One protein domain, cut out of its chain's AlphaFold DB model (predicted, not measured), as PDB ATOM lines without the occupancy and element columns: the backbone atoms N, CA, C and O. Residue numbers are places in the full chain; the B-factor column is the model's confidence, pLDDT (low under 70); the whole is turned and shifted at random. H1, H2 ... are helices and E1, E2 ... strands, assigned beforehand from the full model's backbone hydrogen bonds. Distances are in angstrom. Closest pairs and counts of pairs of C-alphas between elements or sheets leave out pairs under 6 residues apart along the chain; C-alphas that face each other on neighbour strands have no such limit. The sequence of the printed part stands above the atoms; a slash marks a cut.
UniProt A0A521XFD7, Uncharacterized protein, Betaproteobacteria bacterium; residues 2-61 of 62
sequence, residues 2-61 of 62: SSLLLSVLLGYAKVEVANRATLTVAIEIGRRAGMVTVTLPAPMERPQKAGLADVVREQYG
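This is residues 2 to 61 of the 62 residues of an uncharacterized protein of Betaproteobacteria bacterium (UniProt A0A521XFD7). A two-stranded hairpin, E1 and E2, reaches out to one end of an open arrangement of four helices, and its turn, residues 30 to 35, sticks out free. H1 and H2, steeply tilted to each other, make one side; beyond E2 the chain leads away from the hairpin to short H3, which meets H1, and to H4 at the far side, which touches no helix. The printed part has 60 residues, mostly helix by class, in the order H1, H2, E1, E2, H3, H4; the sheet E1 - E2 is antiparallel. It is only just compact, close to loose, with a radius of gyration of the C-alphas of 12.3 A and spans of 33 by 29 by 17 A.

E1 is residues 26 to 29, 10.1 A long, from C-alpha 26 at (349.066, 381.184, 417.103). E2 is residues 36 to 39. H2, residues 14 to 23, is 14.5 A long; H1, residues 2 to 10, is 12.1 A and begins at (338.032, 383.079, 408.315). H3 is residues 45 to 49. H4, residues 53 to 60, is 10.8 A and ends at (359.352, 381.297, 405.882).

E1 and E2 form a hairpin, antiparallel at 165 degrees; N 28 and O 37 are 2.9 A apart, within hydrogen-bond range, as are N 26 and O 39 at 3.1 A. H1 is apart from both strands. H1 and H2 touch, their closest C-alphas Ser 7 and Lys 14 at 5.8 A, with a steep tilt of 69 degrees, only just short of about perpendicular, opposite ways. H1 and H3 only just touch, with 3 pairs of C-alphas within 8 A, the closest Leu 10 and Arg 46 at 5.4 A. H3 and H4 are close but not clearly touching, their closest C-alphas Pro 47 and Ala 53 at 5.2 A. In H1, H2, H3 and H4 every O i to N i+4 pair is within hydrogen-bond range.

The C-alphas farthest apart, Ala 33 and Glu 45, are 33.9 A apart. The printed part has no cut and no long link. Mean pLDDT of the printed part is 86.6; residues 2 to 4 are under 70.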
ATOM      1  N   SER A   2     336.740 383.694 408.701       59.97
ATOM      2  CA  SER A   2     338.032 383.079 408.315       59.97
ATOM      3  C   SER A   2     338.102 381.541 408.295       59.97
ATOM      4  O   SER A   2     338.882 380.987 407.527       59.97
ATOM      5  N   SER A   3     337.290 380.815 409.076       60.56
ATOM      6  CA  SER A   3     337.343 379.337 409.080       60.56
ATOM      7  C   SER A   3     336.790 378.693 407.802       60.56
ATOM      8  O   SER A   3     337.223 377.608 407.422       60.56
ATOM      9  N   LEU A   4     335.874 379.378 407.108       61.75
ATOM     10  CA  LEU A   4     335.392 378.978 405.781       61.75
ATOM     11  C   LEU A   4     336.471 379.170 404.711       61.75
ATOM     12  O   LEU A   4     336.617 378.315 403.848       61.75
ATOM     13  N   LEU A   5     337.266 380.238 404.808       73.81
ATOM     14  CA  LEU A   5     338.344 380.517 403.861       73.81
ATOM     15  C   LEU A   5     339.421 379.423 403.900       73.81
ATOM     16  O   LEU A   5     339.804 378.906 402.860       73.81
ATOM     17  N   LEU A   6     339.857 379.014 405.095       73.81
ATOM     18  CA  LEU A   6     340.833 377.926 405.264       73.81
ATOM     19  C   LEU A   6     340.291 376.575 404.783       73.81
ATOM     20  O   LEU A   6     341.032 375.785 404.204       73.81
ATOM     21  N   SER A   7     338.999 376.319 405.001       70.88
ATOM     22  CA  SER A   7     338.335 375.115 404.501       70.88
ATOM     23  C   SER A   7     338.338 375.070 402.970       70.88
ATOM     24  O   SER A   7     338.682 374.043 402.391       70.88
ATOM     25  N   VAL A   8     338.047 376.204 402.328       74.31
ATOM     26  CA  VAL A   8     338.018 376.340 400.866       74.31
ATOM     27  C   VAL A   8     339.423 376.323 400.256       74.31
ATOM     28  O   VAL A   8     339.639 375.635 399.265       74.31
ATOM     29  N   LEU A   9     340.385 377.041 400.839       81.31
ATOM     30  CA  LEU A   9     341.729 377.192 400.269       81.31
ATOM     31  C   LEU A   9     342.634 375.985 400.521       81.31
ATOM     32  O   LEU A   9     343.406 375.611 399.647       81.31
ATOM     33  N   LEU A  10     342.570 375.379 401.708       84.88
ATOM     34  CA  LEU A  10     343.480 374.294 402.103       84.88
ATOM     35  C   LEU A  10     342.790 372.920 402.154       84.88
ATOM     36  O   LEU A  10     343.433 371.921 402.484       84.88
ATOM     37  N   GLY A  11     341.495 372.853 401.834       85.88
ATOM     38  CA  GLY A  11     340.737 371.601 401.761       85.88
ATOM     39  C   GLY A  11     340.484 370.940 403.117       85.88
ATOM     40  O   GLY A  11     340.328 369.723 403.190       85.88
ATOM     41  N   TYR A  12     340.490 371.708 404.209       88.44
ATOM     42  CA  TYR A  12     340.163 371.190 405.540       88.44
ATOM     43  C   TYR A  12     338.653 371.146 405.772       88.44
ATOM     44  O   TYR A  12     337.923 372.044 405.357       88.44
ATOM     45  N   ALA A  13     338.171 370.163 406.531       89.88
ATOM     46  CA  ALA A  13     336.807 370.202 407.048       89.88
ATOM     47  C   ALA A  13     336.648 371.351 408.060       89.88
ATOM     48  O   ALA A  13     337.545 371.610 408.864       89.88
ATOM     49  N   LYS A  14     335.483 372.010 408.089       87.88
ATOM     50  CA  LYS A  14     335.217 373.138 409.005       87.88
ATOM     51  C   LYS A  14     335.472 372.788 410.478       87.88
ATOM     52  O   LYS A  14     335.997 373.617 411.217       87.88
ATOM     53  N   VAL A  15     335.116 371.569 410.891       90.50
ATOM     54  CA  VAL A  15     335.350 371.077 412.260       90.50
ATOM     55  C   VAL A  15     336.842 370.935 412.565       90.50
ATOM     56  O   VAL A  15     337.282 371.304 413.647       90.50
ATOM     57  N   GLU A  16     337.643 370.491 411.594       88.50
ATOM     58  CA  GLU A  16     339.091 370.396 411.762       88.50
ATOM     59  C   GLU A  16     339.724 371.787 411.853       88.50
ATOM     60  O   GLU A  16     340.550 372.022 412.731       88.50
ATOM     61  N   VAL A  17     339.292 372.735 411.014       86.88
ATOM     62  CA  VAL A  17     339.755 374.130 411.102       86.88
ATOM     63  C   VAL A  17     339.453 374.717 412.481       86.88
ATOM     64  O   VAL A  17     340.323 375.351 413.071       86.88
ATOM     65  N   ALA A  18     338.248 374.485 413.013       87.50
ATOM     66  CA  ALA A  18     337.869 374.950 414.345       87.50
ATOM     67  C   ALA A  18     338.737 374.317 415.443       87.50
ATOM     68  O   ALA A  18     339.264 375.029 416.291       87.50
ATOM     69  N   ASN A  19     338.952 373.001 415.391       89.81
ATOM     70  CA  ASN A  19     339.776 372.303 416.378       89.81
ATOM     71  C   ASN A  19     341.234 372.784 416.352       89.81
ATOM     72  O   ASN A  19     341.818 373.049 417.402       89.81
ATOM     73  N   ARG A  20     341.820 372.959 415.161       87.81
ATOM     74  CA  ARG A  20     343.192 373.471 415.007       87.81
ATOM     75  C   ARG A  20     343.318 374.917 415.476       87.81
ATOM     76  O   ARG A  20     344.317 375.252 416.104       87.81
ATOM     77  N   ALA A  21     342.303 375.745 415.221       84.62
ATOM     78  CA  ALA A  21     342.253 377.124 415.700       84.62
ATOM     79  C   ALA A  21     342.206 377.233 417.237       84.62
ATOM     80  O   ALA A  21     342.609 378.253 417.779       84.62
ATOM     81  N   THR A  22     341.742 376.197 417.938       87.19
ATOM     82  CA  THR A  22     341.719 376.167 419.409       87.19
ATOM     83  C   THR A  22     343.022 375.639 420.002       87.19
ATOM     84  O   THR A  22     343.456 376.113 421.046       87.19
ATOM     85  N   LEU A  23     343.630 374.633 419.368       88.62
ATOM     86  CA  LEU A  23     344.687 373.835 419.997       88.62
ATOM     87  C   LEU A  23     346.098 374.152 419.501       88.62
ATOM     88  O   LEU A  23     347.043 374.085 420.278       88.62
ATOM     89  N   THR A  24     346.267 374.427 418.208       85.38
ATOM     90  CA  THR A  24     347.591 374.374 417.554       85.38
ATOM     91  C   THR A  24     347.967 375.660 416.829       85.38
ATOM     92  O   THR A  24     348.943 375.681 416.085       85.38
ATOM     93  N   VAL A  25     347.154 376.704 416.957       85.94
ATOM     94  CA  VAL A  25     347.319 377.948 416.207       85.94
ATOM     95  C   VAL A  25     347.954 379.019 417.084       85.94
ATOM     96  O   VAL A  25     347.707 379.065 418.289       85.94
ATOM     97  N   ALA A  26     348.715 379.919 416.470       88.31
ATOM     98  CA  ALA A  26     349.066 381.184 417.103       88.31
ATOM     99  C   ALA A  26     348.044 382.249 416.689       88.31
ATOM    100  O   ALA A  26     347.753 382.399 415.500       88.31
ATOM    101  N   ILE A  27     347.487 382.964 417.667       88.62
ATOM    102  CA  ILE A  27     346.568 384.083 417.445       88.62
ATOM    103  C   ILE A  27     347.236 385.351 417.960       88.62
ATOM    104  O   ILE A  27     347.515 385.466 419.150       88.62
ATOM    105  N   GLU A  28     347.445 386.313 417.069       89.00
ATOM    106  CA  GLU A  28     347.956 387.635 417.408       89.00
ATOM    107  C   GLU A  28     346.866 388.683 417.197       89.00
ATOM    108  O   GLU A  28     346.244 388.763 416.135       89.00
ATOM    109  N   ILE A  29     346.625 389.504 418.219       90.81
ATOM    110  CA  ILE A  29     345.653 390.596 418.159       90.81
ATOM    111  C   ILE A  29     346.412 391.878 417.835       90.81
ATOM    112  O   ILE A  29     347.251 392.338 418.608       90.81
ATOM    113  N   GLY A  30     346.116 392.454 416.673       87.25
ATOM    114  CA  GLY A  30     346.744 393.684 416.228       87.25
ATOM    115  C   GLY A  30     346.336 394.872 417.099       87.25
ATOM    116  O   GLY A  30     345.221 394.954 417.609       87.25
ATOM    117  N   ARG A  31     347.229 395.861 417.211       88.50
ATOM    118  CA  ARG A  31     346.947 397.120 417.924       88.50
ATOM    119  C   ARG A  31     345.760 397.890 417.325       88.50
ATOM    120  O   ARG A  31     345.112 398.668 418.022       88.50
ATOM    121  N   ARG A  32     345.486 397.720 416.026       90.81
ATOM    122  CA  ARG A  32     344.313 398.310 415.371       90.81
ATOM    123  C   ARG A  32     343.094 397.439 415.655       90.81
ATOM    124  O   ARG A  32     343.108 396.246 415.359       90.81
ATOM    125  N   ALA A  33     342.036 398.056 416.177       83.81
ATOM    126  CA  ALA A  33     340.773 397.375 416.426       83.81
ATOM    127  C   ALA A  33     340.283 396.660 415.153       83.81
ATOM    128  O   ALA A  33     340.231 397.258 414.079       83.81
ATOM    129  N   GLY A  34     339.951 395.376 415.290       85.00
ATOM    130  CA  GLY A  34     339.459 394.536 414.196       85.00
ATOM    131  C   GLY A  34     340.529 393.768 413.413       85.00
ATOM    132  O   GLY A  34     340.162 393.006 412.524       85.00
ATOM    133  N   MET A  35     341.820 393.912 413.733       86.00
ATOM    134  CA  MET A  35     342.884 393.120 413.107       86.00
ATOM    135  C   MET A  35     343.282 391.932 413.987       86.00
ATOM    136  O   MET A  35     343.693 392.110 415.133       86.00
ATOM    137  N   VAL A  36     343.201 390.726 413.430       87.62
ATOM    138  CA  VAL A  36     343.680 389.493 414.065       87.62
ATOM    139  C   VAL A  36     344.462 388.693 413.031       87.62
ATOM    140  O   VAL A  36     343.936 388.404 411.955       87.62
ATOM    141  N   THR A  37     345.693 388.325 413.367       88.44
ATOM    142  CA  THR A  37     346.526 387.424 412.568       88.44
ATOM    143  C   THR A  37     346.452 386.031 413.176       88.44
ATOM    144  O   THR A  37     346.559 385.866 414.390       88.44
ATOM    145  N   VAL A  38     346.231 385.021 412.336       86.62
ATOM    146  CA  VAL A  38     346.120 383.625 412.763       86.62
ATOM    147  C   VAL A  38     347.113 382.792 411.962       86.62
ATOM    148  O   VAL A  38     346.980 382.685 410.744       86.62
ATOM    149  N   THR A  39     348.077 382.182 412.648       88.75
ATOM    150  CA  THR A  39     349.126 381.363 412.028       88.75
ATOM    151  C   THR A  39     348.852 379.893 412.282       88.75
ATOM    152  O   THR A  39     348.971 379.413 413.411       88.75
ATOM    153  N   LEU A  40     348.486 379.174 411.218       85.50
ATOM    154  CA  LEU A  40     348.147 377.754 411.257       85.50
ATOM    155  C   LEU A  40     349.159 376.937 410.444       85.50
ATOM    156  O   LEU A  40     349.228 377.116 409.226       85.50
ATOM    157  N   PRO A  41     349.897 376.001 411.065       86.69
ATOM    158  CA  PRO A  41     350.777 375.107 410.327       86.69
ATOM    159  C   PRO A  41     349.957 374.113 409.494       86.69
ATOM    160  O   PRO A  41     349.092 373.385 410.007       86.69
ATOM    161  N   ALA A  42     350.261 374.073 408.200       88.25
ATOM    162  CA  ALA A  42     349.681 373.163 407.221       88.25
ATOM    163  C   ALA A  42     350.803 372.461 406.431       88.25
ATOM    164  O   ALA A  42     351.842 373.068 406.181       88.25
ATOM    165  N   PRO A  43     350.615 371.193 406.024       90.94
ATOM    166  CA  PRO A  43     351.587 370.494 405.187       90.94
ATOM    167  C   PRO A  43     351.700 371.174 403.814       90.94
ATOM    168  O   PRO A  43     350.678 371.537 403.229       90.94
ATOM    169  N   MET A  44     352.927 371.311 403.290       91.56
ATOM    170  CA  MET A  44     353.237 372.092 402.074       91.56
ATOM    171  C   MET A  44     352.458 371.672 400.824       91.56
ATOM    172  O   MET A  44     352.138 372.502 399.976       91.56
ATOM    173  N   GLU A  45     352.087 370.401 400.736       93.06
ATOM    174  CA  GLU A  45     351.236 369.854 399.679       93.06
ATOM    175  C   GLU A  45     349.873 370.566 399.555       93.06
ATOM    176  O   GLU A  45     349.330 370.651 398.454       93.06
ATOM    177  N   ARG A  46     349.316 371.119 400.644       91.50
ATOM    178  CA  ARG A  46     348.042 371.859 400.614       91.50
ATOM    179  C   ARG A  46     348.193 373.263 400.007       91.50
ATOM    180  O   ARG A  46     347.529 373.513 399.001       91.50
ATOM    181  N   PRO A  47     349.069 374.156 400.518       90.69
ATOM    182  CA  PRO A  47     349.366 375.423 399.850       90.69
ATOM    183  C   PRO A  47     349.821 375.247 398.401       90.69
ATOM    184  O   PRO A  47     349.482 376.066 397.555       90.69
ATOM    185  N   GLN A  48     350.535 374.162 398.087       92.19
ATOM    186  CA  GLN A  48     350.969 373.878 396.722       92.19
ATOM    187  C   GLN A  48     349.806 373.592 395.774       92.19
ATOM    188  O   GLN A  48     349.751 374.173 394.693       92.19
ATOM    189  N   LYS A  49     348.827 372.785 396.197       91.94
ATOM    190  CA  LYS A  49     347.583 372.571 395.438       91.94
ATOM    191  C   LYS A  49     346.736 373.842 395.318       91.94
ATOM    192  O   LYS A  49     346.009 373.990 394.343       91.94
ATOM    193  N   ALA A  50     346.843 374.750 396.286       89.94
ATOM    194  CA  ALA A  50     346.138 376.029 396.300       89.94
ATOM    195  C   ALA A  50     346.833 377.141 395.486       89.94
ATOM    196  O   ALA A  50     346.304 378.246 395.411       89.94
ATOM    197  N   GLY A  51     348.019 376.885 394.913       91.50
ATOM    198  CA  GLY A  51     348.806 377.906 394.207       91.50
ATOM    199  C   GLY A  51     349.454 378.952 395.125       91.50
ATOM    200  O   GLY A  51     349.831 380.021 394.665       91.50
ATOM    201  N   LEU A  52     349.589 378.657 396.422       91.56
ATOM    202  CA  LEU A  52     350.142 379.551 397.448       91.56
ATOM    203  C   LEU A  52     351.571 379.177 397.867       91.56
ATOM    204  O   LEU A  52     352.096 379.732 398.830       91.56
ATOM    205  N   ALA A  53     352.193 378.207 397.193       92.25
ATOM    206  CA  ALA A  53     353.476 377.649 397.615       92.25
ATOM    207  C   ALA A  53     354.577 378.712 397.708       92.25
ATOM    208  O   ALA A  53     355.328 378.708 398.676       92.25
ATOM    209  N   ASP A  54     354.651 379.612 396.728       94.12
ATOM    210  CA  ASP A  54     355.715 380.615 396.645       94.12
ATOM    211  C   ASP A  54     355.574 381.670 397.744       94.12
ATOM    212  O   ASP A  54     356.545 381.976 398.423       94.12
ATOM    213  N   VAL A  55     354.342 382.114 398.019       93.38
ATOM    214  CA  VAL A  55     354.041 383.038 399.125       93.38
ATOM    215  C   VAL A  55     354.384 382.411 400.477       93.38
ATOM    216  O   VAL A  55     354.955 383.063 401.345       93.38
ATOM    217  N   VAL A  56     354.047 381.131 400.675       92.50
ATOM    218  CA  VAL A  56     354.385 380.420 401.919       92.50
ATOM    219  C   VAL A  56     355.898 380.276 402.060       92.50
ATOM    220  O   VAL A  56     356.429 380.485 403.144       92.50
ATOM    221  N   ARG A  57     356.603 379.948 400.980       93.31
ATOM    222  CA  ARG A  57     358.064 379.842 400.978       93.31
ATOM    223  C   ARG A  57     358.745 381.166 401.310       93.31
ATOM    224  O   ARG A  57     359.550 381.208 402.234       93.31
ATOM    225  N   GLU A  58     358.316 382.250 400.669       94.88
ATOM    226  CA  GLU A  58     358.774 383.611 400.962       94.88
ATOM    227  C   GLU A  58     358.543 383.980 402.435       94.88
ATOM    228  O   GLU A  58     359.462 384.443 403.108       94.88
ATOM    229  N   GLN A  59     357.353 383.689 402.970       90.06
ATOM    230  CA  GLN A  59     356.996 383.958 404.367       90.06
ATOM    231  C   GLN A  59     357.920 383.255 405.377       90.06
ATOM    232  O   GLN A  59     358.134 383.775 406.473       90.06
ATOM    233  N   TYR A  60     358.443 382.075 405.033       90.44
ATOM    234  CA  TYR A  60     359.352 381.297 405.882       90.44
ATOM    235  C   TYR A  60     360.833 381.411 405.472       90.44
ATOM    236  O   TYR A  60     361.682 380.837 406.152       90.44
ATOM    237  N   GLY A  61     361.158 382.162 404.414       91.62
ATOM    238  CA  GLY A  61     362.526 382.356 403.921       91.62
ATOM    239  C   GLY A  61     363.177 381.099 403.331       91.62
ATOM    240  O   GLY A  61     364.388 380.927 403.477       91.62
TER     241      GLY A  61